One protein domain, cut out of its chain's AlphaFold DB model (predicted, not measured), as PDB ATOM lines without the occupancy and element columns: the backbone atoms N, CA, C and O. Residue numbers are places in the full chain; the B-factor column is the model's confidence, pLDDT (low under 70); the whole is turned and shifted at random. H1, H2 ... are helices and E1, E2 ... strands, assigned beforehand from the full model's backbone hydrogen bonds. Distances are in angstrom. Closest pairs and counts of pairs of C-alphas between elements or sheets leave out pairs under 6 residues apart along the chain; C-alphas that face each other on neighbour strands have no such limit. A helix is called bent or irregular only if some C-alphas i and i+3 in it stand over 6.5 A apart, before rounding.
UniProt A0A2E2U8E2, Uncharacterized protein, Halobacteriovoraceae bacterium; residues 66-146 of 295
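Overview. This is residues 66 to 146 of the 295 residues of an uncharacterized protein of Halobacteriovoraceae bacterium (UniProt A0A2E2U8E2). A strongly twisted sheet of four strands, made of two hairpins, E1 with E2 and E3 with E4, has a helical hairpin, H2 and H3, at one end, and H4 reaches away beyond H2. The printed part has 81 residues, with four named helices and four named strands in the order H1 E1 E2 H2 H3 E3 E4 H4; the antiparallel sheet runs E2 E1 E3 E4. The class is mixed, and the whole is compact, with a radius of gyration of the C-alphas of 13.0 A and spans of 39 by 28 by 17 A.

Arrangement. H1, residues 66 to 69, touches H2, residues 86 to 96; their closest C-alphas, of Met 67 and Ser 87, are 4.8 A apart. E1, residues 71 to 75, and E2, residues 81 to 85, form an antiparallel hairpin, with N 74 and O 82 within hydrogen-bond range at 2.9 A. H2 and H3, residues 100 to 107, form a helical hairpin; they touch, closest at C-alphas 96 and 102, 6.3 A, at a steep tilt of 40 degrees, opposite ways. H1 and H2 only graze the sheet, as does H3, only just on it with 5 pairs of C-alphas within 10 A. E2, H2, H3 and E3, residues 109 to 113, make a split strand-helix-strand unit, two strands of one sheet that are not neighbours, joined through helices, with E1 between them in the sheet; its crossover is right-handed. E3 is antiparallel to E1, with N 75 and O 111 at 2.8 A, and forms a hairpin with E4, residues 122 to 125, with N 112 and O 122 at 2.8 A. H4, residues 132 to 144, is not on the sheet; it is close to H2 but not clearly touching, C-alphas 90 and 135 being closest at 7.5 A. Every O i to N i+4 pair is within hydrogen-bond range in H2 and H4, but 1 of 4 in H3, beside 4 of 5 O i to N i+3 pairs.

Along the chain. H1 begins at C-alpha 66, (182.973, 307.503, 283.500). E1 spans 13.1 A, H2 15.5 A and H4 18.4 A, ending at C-alpha 144, (182.359, 322.647, 294.642). H3 is irregular: C-alphas 101 and 104 are 8.1 A apart.

Size, cuts and confidence. The two farthest C-alphas, of Asn 78 and Leu 144, are 40.0 A apart. The printed part has no cut and no long link, and no printed residue has a pLDDT under 70.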
ATOM      1  N   GLN A  66     183.884 308.494 284.066       81.38
ATOM      2  CA  GLN A  66     182.973 307.503 283.500       81.38
ATOM      3  C   GLN A  66     182.177 308.117 282.347       81.38
ATOM      4  O   GLN A  66     182.165 307.561 281.257       81.38
ATOM      5  N   MET A  67     181.607 309.309 282.541       86.81
ATOM      6  CA  MET A  67     180.857 310.020 281.503       86.81
ATOM      7  C   MET A  67     181.719 310.374 280.284       86.81
ATOM      8  O   MET A  67     181.237 310.304 279.159       86.81
ATOM      9  N   ALA A  68     182.993 310.726 280.479       87.62
ATOM     10  CA  ALA A  68     183.929 310.995 279.383       87.62
ATOM     11  C   ALA A  68     184.314 309.729 278.600       87.62
ATOM     12  O   ALA A  68     184.752 309.826 277.458       87.62
ATOM     13  N   LYS A  69     184.155 308.541 279.197       88.88
ATOM     14  CA  LYS A  69     184.391 307.244 278.546       88.88
ATOM     15  C   LYS A  69     183.141 306.654 277.902       88.88
ATOM     16  O   LYS A  69     183.260 305.628 277.243       88.88
ATOM     17  N   THR A  70     181.976 307.269 278.089       90.62
ATOM     18  CA  THR A  70     180.723 306.845 277.461       90.62
ATOM     19  C   THR A  70     180.531 307.631 276.165       90.62
ATOM     20  O   THR A  70     180.096 308.784 276.229       90.62
ATOM     21  N   PRO A  71     180.882 307.067 274.998       92.25
ATOM     22  CA  PRO A  71     180.659 307.725 273.720       92.25
ATOM     23  C   PRO A  71     179.165 307.803 273.387       92.25
ATOM     24  O   PRO A  71     178.377 306.927 273.742       92.25
ATOM     25  N   ILE A  72     178.805 308.868 272.684       92.94
ATOM     26  CA  ILE A  72     177.481 309.116 272.124       92.94
ATOM     27  C   ILE A  72     177.694 309.533 270.676       92.94
ATOM     28  O   ILE A  72     178.446 310.468 270.399       92.94
ATOM     29  N   TRP A  73     177.034 308.854 269.751       94.25
ATOM     30  CA  TRP A  73     177.091 309.183 268.333       94.25
ATOM     31  C   TRP A  73     175.770 309.806 267.917       94.25
ATOM     32  O   TRP A  73     174.731 309.156 268.008       94.25
ATOM     33  N   LEU A  74     175.820 311.055 267.458       91.88
ATOM     34  CA  LEU A  74     174.673 311.752 266.890       91.88
ATOM     35  C   LEU A  74     174.762 311.684 265.376       91.88
ATOM     36  O   LEU A  74     175.760 312.113 264.794       91.88
ATOM     37  N   LYS A  75     173.725 311.156 264.742       90.25
ATOM     38  CA  LYS A  75     173.580 311.202 263.297       90.25
ATOM     39  C   LYS A  75     172.769 312.445 262.928       90.25
ATOM     40  O   LYS A  75     171.647 312.645 263.389       90.25
ATOM     41  N   MET A  76     173.413 313.322 262.171       88.69
ATOM     42  CA  MET A  76     172.882 314.614 261.742       88.69
ATOM     43  C   MET A  76     172.037 314.444 260.470       88.69
ATOM     44  O   MET A  76     172.183 313.455 259.754       88.69
ATOM     45  N   GLU A  77     171.212 315.439 260.130       86.12
ATOM     46  CA  GLU A  77     170.341 315.408 258.935       86.12
ATOM     47  C   GLU A  77     171.099 315.199 257.615       86.12
ATOM     48  O   GLU A  77     170.569 314.635 256.664       86.12
ATOM     49  N   ASN A  78     172.359 315.633 257.549       88.00
ATOM     50  CA  ASN A  78     173.236 315.437 256.394       88.00
ATOM     51  C   ASN A  78     173.949 314.068 256.393       88.00
ATOM     52  O   ASN A  78     174.975 313.927 255.729       88.00
ATOM     53  N   GLU A  79     173.463 313.102 257.180       85.62
ATOM     54  CA  GLU A  79     174.032 311.760 257.372       85.62
ATOM     55  C   GLU A  79     175.442 311.743 258.004       85.62
ATOM     56  O   GLU A  79     176.056 310.684 258.146       85.62
ATOM     57  N   SER A  80     175.971 312.897 258.433       90.75
ATOM     58  CA  SER A  80     177.245 312.952 259.156       90.75
ATOM     59  C   SER A  80     177.088 312.487 260.604       90.75
ATOM     60  O   SER A  80     176.065 312.732 261.246       90.75
ATOM     61  N   ILE A  81     178.118 311.818 261.128       90.56
ATOM     62  CA  ILE A  81     178.127 311.309 262.502       90.56
ATOM     63  C   ILE A  81     179.022 312.201 263.355       90.56
ATOM     64  O   ILE A  81     180.242 312.239 263.177       90.56
ATOM     65  N   LEU A  82     178.415 312.891 264.315       91.44
ATOM     66  CA  LEU A  82     179.116 313.638 265.347       91.44
ATOM     67  C   LEU A  82     179.392 312.714 266.539       91.44
ATOM     68  O   LEU A  82     178.472 312.163 267.142       91.44
ATOM     69  N   SER A  83     180.668 312.560 266.891       92.56
ATOM     70  CA  SER A  83     181.081 311.825 268.088       92.56
ATOM     71  C   SER A  83     181.161 312.775 269.277       92.56
ATOM     72  O   SER A  83     181.942 313.724 269.269       92.56
ATOM     73  N   LEU A  84     180.386 312.477 270.311       92.94
ATOM     74  CA  LEU A  84     180.375 313.152 271.602       92.94
ATOM     75  C   LEU A  84     180.633 312.133 272.713       92.94
ATOM     76  O   LEU A  84     180.705 310.924 272.489       92.94
ATOM     77  N   THR A  85     180.736 312.625 273.935       94.00
ATOM     78  CA  THR A  85     180.678 311.821 275.152       94.00
ATOM     79  C   THR A  85     179.451 312.206 275.972       94.00
ATOM     80  O   THR A  85     178.905 313.304 275.831       94.00
ATOM     81  N   LEU A  86     179.041 311.342 276.901       91.56
ATOM     82  CA  LEU A  86     178.017 311.693 277.884       91.56
ATOM     83  C   LEU A  86     178.430 312.935 278.688       91.56
ATOM     84  O   LEU A  86     177.594 313.777 278.996       91.56
ATOM     85  N   SER A  87     179.729 313.121 278.945       92.06
ATOM     86  CA  SER A  87     180.243 314.338 279.583       92.06
ATOM     87  C   SER A  87     179.904 315.600 278.778       92.06
ATOM     88  O   SER A  87     179.515 316.613 279.365       92.06
ATOM     89  N   ASP A  88     179.993 315.553 277.447       91.38
ATOM     90  CA  ASP A  88     179.676 316.701 276.589       91.38
ATOM     91  C   ASP A  88     178.202 317.095 276.689       91.38
ATOM     92  O   ASP A  88     177.900 318.284 276.801       91.38
ATOM     93  N   VAL A  89     177.294 316.114 276.759       90.62
ATOM     94  CA  VAL A  89     175.849 316.343 276.950       90.62
ATOM     95  C   VAL A  89     175.578 317.097 278.257       90.62
ATOM     96  O   VAL A  89     174.855 318.094 278.271       90.62
ATOM     97  N   TYR A  90     176.223 316.699 279.356       91.12
ATOM     98  CA  TYR A  90     176.075 317.371 280.655       91.12
ATOM     99  C   TYR A  90     176.675 318.787 280.659       91.12
ATOM    100  O   TYR A  90     176.111 319.715 281.252       91.12
ATOM    101  N   HIS A  91     177.804 318.998 279.979       88.81
ATOM    102  CA  HIS A  91     178.372 320.338 279.807       88.81
ATOM    103  C   HIS A  91     177.501 321.221 278.907       88.81
ATOM    104  O   HIS A  91     177.418 322.431 279.141       88.81
ATOM    105  N   PHE A  92     176.829 320.639 277.914       87.38
ATOM    106  CA  PHE A  92     175.866 321.340 277.076       87.38
ATOM    107  C   PHE A  92     174.651 321.791 277.889       87.38
ATOM    108  O   PHE A  92     174.309 322.971 277.857       87.38
ATOM    109  N   PHE A  93     174.104 320.918 278.739       87.31
ATOM    110  CA  PHE A  93     173.061 321.287 279.700       87.31
ATOM    111  C   PHE A  93     173.489 322.447 280.609       87.31
ATOM    112  O   PHE A  93     172.742 323.399 280.825       87.31
ATOM    113  N   MET A  94     174.733 322.438 281.089       84.44
ATOM    114  CA  MET A  94     175.274 323.547 281.880       84.44
ATOM    115  C   MET A  94     175.393 324.864 281.114       84.44
ATOM    116  O   MET A  94     175.244 325.930 281.718       84.44
ATOM    117  N   LYS A  95     175.700 324.814 279.813       83.81
ATOM    118  CA  LYS A  95     175.688 326.000 278.949       83.81
ATOM    119  C   LYS A  95     174.261 326.499 278.757       83.81
ATOM    120  O   LYS A  95     174.043 327.692 278.942       83.81
ATOM    121  N   TYR A  96     173.316 325.595 278.504       83.31
ATOM    122  CA  TYR A  96     171.891 325.906 278.401       83.31
ATOM    123  C   TYR A  96     171.362 326.623 279.657       83.31
ATOM    124  O   TYR A  96     170.762 327.689 279.554       83.31
ATOM    125  N   LEU A  97     171.700 326.140 280.861       77.38
ATOM    126  CA  LEU A  97     171.316 326.804 282.119       77.38
ATOM    127  C   LEU A  97     171.852 328.242 282.266       77.38
ATOM    128  O   LEU A  97     171.345 329.002 283.093       77.38
ATOM    129  N   LYS A  98     172.905 328.610 281.525       75.19
ATOM    130  CA  LYS A  98     173.494 329.958 281.525       75.19
ATOM    131  C   LYS A  98     172.989 330.816 280.363       75.19
ATOM    132  O   LYS A  98     172.975 332.036 280.495       75.19
ATOM    133  N   ASN A  99     172.638 330.193 279.241       76.94
ATOM    134  CA  ASN A  99     172.226 330.847 278.008       76.94
ATOM    135  C   ASN A  99     171.301 329.919 277.202       76.94
ATOM    136  O   ASN A  99     171.717 328.836 276.795       76.94
ATOM    137  N   THR A 100     170.082 330.376 276.919       77.00
ATOM    138  CA  THR A 100     169.057 329.620 276.184       77.00
ATOM    139  C   THR A 100     169.254 329.621 274.665       77.00
ATOM    140  O   THR A 100     168.518 328.945 273.961       77.00
ATOM    141  N   ALA A 101     170.276 330.300 274.132       77.56
ATOM    142  CA  ALA A 101     170.545 330.389 272.690       77.56
ATOM    143  C   ALA A 101     170.784 329.039 271.975       77.56
ATOM    144  O   ALA A 101     170.938 329.010 270.759       77.56
ATOM    145  N   SER A 102     170.872 327.928 272.708       70.38
ATOM    146  CA  SER A 102     171.061 326.582 272.152       70.38
ATOM    147  C   SER A 102     170.023 325.576 272.662       70.38
ATOM    148  O   SER A 102     170.297 324.380 272.683       70.38
ATOM    149  N   GLU A 103     168.857 326.062 273.097       77.44
ATOM    150  CA  GLU A 103     167.738 325.244 273.578       77.44
ATOM    151  C   GLU A 103     167.295 324.210 272.532       77.44
ATOM    152  O   GLU A 103     167.251 323.020 272.840       77.44
ATOM    153  N   ASP A 104     167.106 324.627 271.279       78.88
ATOM    154  CA  ASP A 104     166.662 323.747 270.187       78.88
ATOM    155  C   ASP A 104     167.584 322.535 269.997       78.88
ATOM    156  O   ASP A 104     167.127 321.404 269.873       78.88
ATOM    157  N   TYR A 105     168.903 322.726 270.073       77.81
ATOM    158  CA  TYR A 105     169.871 321.627 269.966       77.81
ATOM    159  C   TYR A 105     169.794 320.625 271.121       77.81
ATOM    160  O   TYR A 105     170.326 319.525 271.008       77.81
ATOM    161  N   PHE A 106     169.193 321.004 272.247       82.00
ATOM    162  CA  PHE A 106     169.081 320.142 273.414       82.00
ATOM    163  C   PHE A 106     167.753 319.383 273.472       82.00
ATOM    164  O   PHE A 106     167.729 318.226 273.898       82.00
ATOM    165  N   PHE A 107     166.668 320.038 273.051       83.12
ATOM    166  CA  PHE A 107     165.307 319.508 273.139       83.12
ATOM    167  C   PHE A 107     164.795 318.887 271.836       83.12
ATOM    168  O   PHE A 107     163.862 318.088 271.891       83.12
ATOM    169  N   ASN A 108     165.405 319.183 270.685       82.38
ATOM    170  CA  ASN A 108     165.070 318.491 269.443       82.38
ATOM    171  C   ASN A 108     165.511 317.023 269.494       82.38
ATOM    172  O   ASN A 108     166.506 316.670 270.132       82.38
ATOM    173  N   SER A 109     164.764 316.166 268.799       85.06
ATOM    174  CA  SER A 109     165.094 314.749 268.654       85.06
ATOM    175  C   SER A 109     166.180 314.551 267.597       85.06
ATOM    176  O   SER A 109     166.066 315.052 266.479       85.06
ATOM    177  N   PHE A 110     167.200 313.769 267.937       86.00
ATOM    178  CA  PHE A 110     168.277 313.350 267.042       86.00
ATOM    179  C   PHE A 110     168.311 311.827 266.950       86.00
ATOM    180  O   PHE A 110     167.864 311.134 267.863       86.00
ATOM    181  N   GLU A 111     168.879 311.294 265.871       90.69
ATOM    182  CA  GLU A 111     169.264 309.886 265.827       90.69
ATOM    183  C   GLU A 111     170.514 309.693 266.700       90.69
ATOM    184  O   GLU A 111     171.611 310.139 266.352       90.69
ATOM    185  N   VAL A 112     170.362 309.027 267.845       91.31
ATOM    186  CA  VAL A 112     171.423 308.817 268.840       91.31
ATOM    187  C   VAL A 112     171.768 307.335 268.961       91.31
ATOM    188  O   VAL A 112     170.886 306.482 269.035       91.31
ATOM    189  N   SER A 113     173.062 307.025 269.023       91.75
ATOM    190  CA  SER A 113     173.589 305.694 269.332       91.75
ATOM    191  C   SER A 113     174.530 305.761 270.534       91.75
ATOM    192  O   SER A 113     175.319 306.698 270.667       91.75
ATOM    193  N   PHE A 114     174.470 304.735 271.384       90.00
ATOM    194  CA  PHE A 114     175.406 304.489 272.493       90.00
ATOM    195  C   PHE A 114     176.295 303.259 272.251       90.00
ATOM    196  O   PHE A 114     177.127 302.926 273.092       90.00
ATOM    197  N   LEU A 115     176.127 302.570 271.115       90.81
ATOM    198  CA  LEU A 115     176.840 301.323 270.807       90.81
ATOM    199  C   LEU A 115     177.978 301.516 269.801       90.81
ATOM    200  O   LEU A 115     179.013 300.862 269.908       90.81
ATOM    201  N   GLY A 116     177.804 302.419 268.840       90.19
ATOM    202  CA  GLY A 116     178.822 302.711 267.839       90.19
ATOM    203  C   GLY A 116     178.341 303.652 266.736       90.19
ATOM    204  O   GLY A 116     177.138 303.903 266.618       90.19
ATOM    205  N   PRO A 117     179.261 304.114 265.870       90.38
ATOM    206  CA  PRO A 117     178.940 304.964 264.720       90.38
ATOM    207  C   PRO A 117     178.143 304.231 263.626       90.38
ATOM    208  O   PRO A 117     177.653 304.851 262.698       90.38
ATOM    209  N   LEU A 118     178.017 302.903 263.702       91.06
ATOM    210  CA  LEU A 118     177.181 302.120 262.784       91.06
ATOM    211  C   LEU A 118     175.784 301.833 263.361       91.06
ATOM    212  O   LEU A 118     174.989 301.138 262.735       91.06
ATOM    213  N   GLY A 119     175.476 302.371 264.544       87.69
ATOM    214  CA  GLY A 119     174.204 302.164 265.228       87.69
ATOM    215  C   GLY A 119     174.154 300.878 266.062       87.69
ATOM    216  O   GLY A 119     175.198 300.295 266.371       87.69
ATOM    217  N   PRO A 120     172.947 300.435 266.461       90.75
ATOM    218  CA  PRO A 120     171.627 300.991 266.135       90.75
ATOM    219  C   PRO A 120     171.407 302.420 266.658       90.75
ATOM    220  O   PRO A 120     171.908 302.781 267.722       90.75
ATOM    221  N   TYR A 121     170.640 303.207 265.902       91.94
ATOM    222  CA  TYR A 121     170.241 304.570 266.255       91.94
ATOM    223  C   TYR A 121     168.793 304.609 266.753       91.94
ATOM    224  O   TYR A 121     167.947 303.845 266.287       91.94
ATOM    225  N   GLN A 122     168.515 305.502 267.700       91.94
ATOM    226  CA  GLN A 122     167.178 305.780 268.220       91.94
ATOM    227  C   GLN A 122     166.910 307.281 268.196       91.94
ATOM    228  O   GLN A 122     167.802 308.069 268.502       91.94
ATOM    229  N   TYR A 123     165.681 307.670 267.863       91.19
ATOM    230  CA  TYR A 123     165.259 309.065 267.931       91.19
ATOM    231  C   TYR A 123     164.983 309.462 269.380       91.19
ATOM    232  O   TYR A 123     163.956 309.077 269.935       91.19
ATOM    233  N   ILE A 124     165.894 310.231 269.969       89.88
ATOM    234  CA  ILE A 124     165.762 310.802 271.316       89.88
ATOM    235  C   ILE A 124     166.366 312.209 271.345       89.88
ATOM    236  O   ILE A 124     167.231 312.552 270.537       89.88
ATOM    237  N   SER A 125     165.911 313.040 272.271       88.25
ATOM    238  CA  SER A 125     166.524 314.341 272.546       88.25
ATOM    239  C   SER A 125     167.763 314.204 273.439       88.25
ATOM    240  O   SER A 125     167.916 313.237 274.188       88.25
ATOM    241  N   LEU A 126     168.664 315.191 273.406       87.44
ATOM    242  CA  LEU A 126     169.855 315.168 274.267       87.44
ATOM    243  C   LEU A 126     169.512 315.316 275.751       87.44
ATOM    244  O   LEU A 126     170.256 314.822 276.600       87.44
ATOM    245  N   VAL A 127     168.392 315.967 276.079       86.94
ATOM    246  CA  VAL A 127     167.904 316.040 277.462       86.94
ATOM    247  C   VAL A 127     167.511 314.666 278.005       86.94
ATOM    248  O   VAL A 127     167.767 314.391 279.174       86.94
ATOM    249  N   GLU A 128     166.983 313.773 277.166       87.56
ATOM    250  CA  GLU A 128     166.625 312.401 277.559       87.56
ATOM    251  C   GLU A 128     167.854 311.527 277.845       87.56
ATOM    252  O   GLU A 128     167.759 310.537 278.569       87.56
ATOM    253  N   CYS A 129     169.036 311.922 277.362       88.06
ATOM    254  CA  CYS A 129     170.302 311.281 277.716       88.06
ATOM    255  C   CYS A 129     170.778 311.634 279.140       88.06
ATOM    256  O   CYS A 129     171.736 311.028 279.632       88.06
ATOM    257  N   ILE A 130     170.163 312.619 279.810       88.81
ATOM    258  CA  ILE A 130     170.521 312.995 281.180       88.81
ATOM    259  C   ILE A 130     169.833 312.074 282.180       88.81
ATOM    260  O   ILE A 130     168.620 312.089 282.363       88.81
ATOM    261  N   ASN A 131     170.649 311.358 282.943       87.50
ATOM    262  CA  ASN A 131     170.217 310.684 284.155       87.50
ATOM    263  C   ASN A 131     170.201 311.665 285.347       87.50
ATOM    264  O   ASN A 131     171.197 312.353 285.607       87.50
ATOM    265  N   GLU A 132     169.083 311.710 286.080       79.06
ATOM    266  CA  GLU A 132     168.865 312.636 287.204       79.06
ATOM    267  C   GLU A 132     169.869 312.440 288.350       79.06
ATOM    268  O   GLU A 132     170.426 313.418 288.859       79.06
ATOM    269  N   ASP A 133     170.165 311.190 288.718       76.62
ATOM    270  CA  ASP A 133     171.128 310.893 289.782       76.62
ATOM    271  C   ASP A 133     172.528 311.369 289.391       76.62
ATOM    272  O   ASP A 133     173.209 312.035 290.175       76.62
ATOM    273  N   LEU A 134     172.954 311.081 288.155       82.06
ATOM    274  CA  LEU A 134     174.217 311.562 287.593       82.06
ATOM    275  C   LEU A 134     174.263 313.098 287.527       82.06
ATOM    276  O   LEU A 134     175.303 313.705 287.805       82.06
ATOM    277  N   LEU A 135     173.131 313.746 287.242       83.12
ATOM    278  CA  LEU A 135     173.024 315.205 287.208       83.12
ATOM    279  C   LEU A 135     173.235 315.820 288.586       83.12
ATOM    280  O   LEU A 135     173.985 316.790 288.709       83.12
ATOM    281  N   GLY A 136     172.658 315.230 289.633       78.00
ATOM    282  CA  GLY A 136     172.882 315.664 291.011       78.00
ATOM    283  C   GLY A 136     174.370 315.678 291.387       78.00
ATOM    284  O   GLY A 136     174.856 316.663 291.956       78.00
ATOM    285  N   LYS A 137     175.119 314.626 291.018       80.88
ATOM    286  CA  LYS A 137     176.577 314.524 291.269       80.88
ATOM    287  C   LYS A 137     177.344 315.555 290.456       80.88
ATOM    288  O   LYS A 137     178.215 316.238 290.997       80.88
ATOM    289  N   PHE A 138     177.010 315.673 289.172       85.31
ATOM    290  CA  PHE A 138     177.664 316.603 288.262       85.31
ATOM    291  C   PHE A 138     177.520 318.040 288.760       85.31
ATOM    292  O   PHE A 138     178.515 318.732 288.969       85.31
ATOM    293  N   LEU A 139     176.290 318.474 289.048       82.94
ATOM    294  CA  LEU A 139     176.007 319.820 289.543       82.94
ATOM    295  C   LEU A 139     176.728 320.101 290.861       82.94
ATOM    296  O   LEU A 139     177.315 321.174 291.010       82.94
ATOM    297  N   LEU A 140     176.746 319.145 291.795       81.06
ATOM    298  CA  LEU A 140     177.483 319.300 293.047       81.06
ATOM    299  C   LEU A 140     178.989 319.456 292.810       81.06
ATOM    300  O   LEU A 140     179.610 320.341 293.397       81.06
ATOM    301  N   LYS A 141     179.581 318.652 291.923       84.19
ATOM    302  CA  LYS A 141     180.998 318.778 291.558       84.19
ATOM    303  C   LYS A 141     181.305 320.158 290.991       84.19
ATOM    304  O   LYS A 141     182.266 320.804 291.411       84.19
ATOM    305  N   GLN A 142     180.487 320.623 290.050       85.62
ATOM    306  CA  GLN A 142     180.654 321.931 289.423       85.62
ATOM    307  C   GLN A 142     180.462 323.070 290.441       85.62
ATOM    308  O   GLN A 142     181.197 324.058 290.403       85.62
ATOM    309  N   LEU A 143     179.544 322.914 291.400       83.88
ATOM    310  CA  LEU A 143     179.353 323.832 292.524       83.88
ATOM    311  C   LEU A 143     180.596 323.884 293.427       83.88
ATOM    312  O   LEU A 143     181.106 324.966 293.717       83.88
ATOM    313  N   LEU A 144     181.146 322.731 293.819       82.06
ATOM    314  CA  LEU A 144     182.359 322.647 294.642       82.06
ATOM    315  C   LEU A 144     183.593 323.199 293.917       82.06
ATOM    316  O   LEU A 144     184.389 323.897 294.540       82.06
ATOM    317  N   LYS A 145     183.701 323.002 292.598       84.56
ATOM    318  CA  LYS A 145     184.749 323.585 291.735       84.56
ATOM    319  C   LYS A 145     184.523 325.058 291.364       84.56
ATOM    320  O   LYS A 145     185.296 325.608 290.582       84.56
ATOM    321  N   ASN A 146     183.474 325.696 291.887       82.38
ATOM    322  CA  ASN A 146     183.128 327.094 291.610       82.38
ATOM    323  C   ASN A 146     182.836 327.399 290.124       82.38
ATOM    324  O   ASN A 146     183.091 328.501 289.644       82.38
TER     325      ASN A 146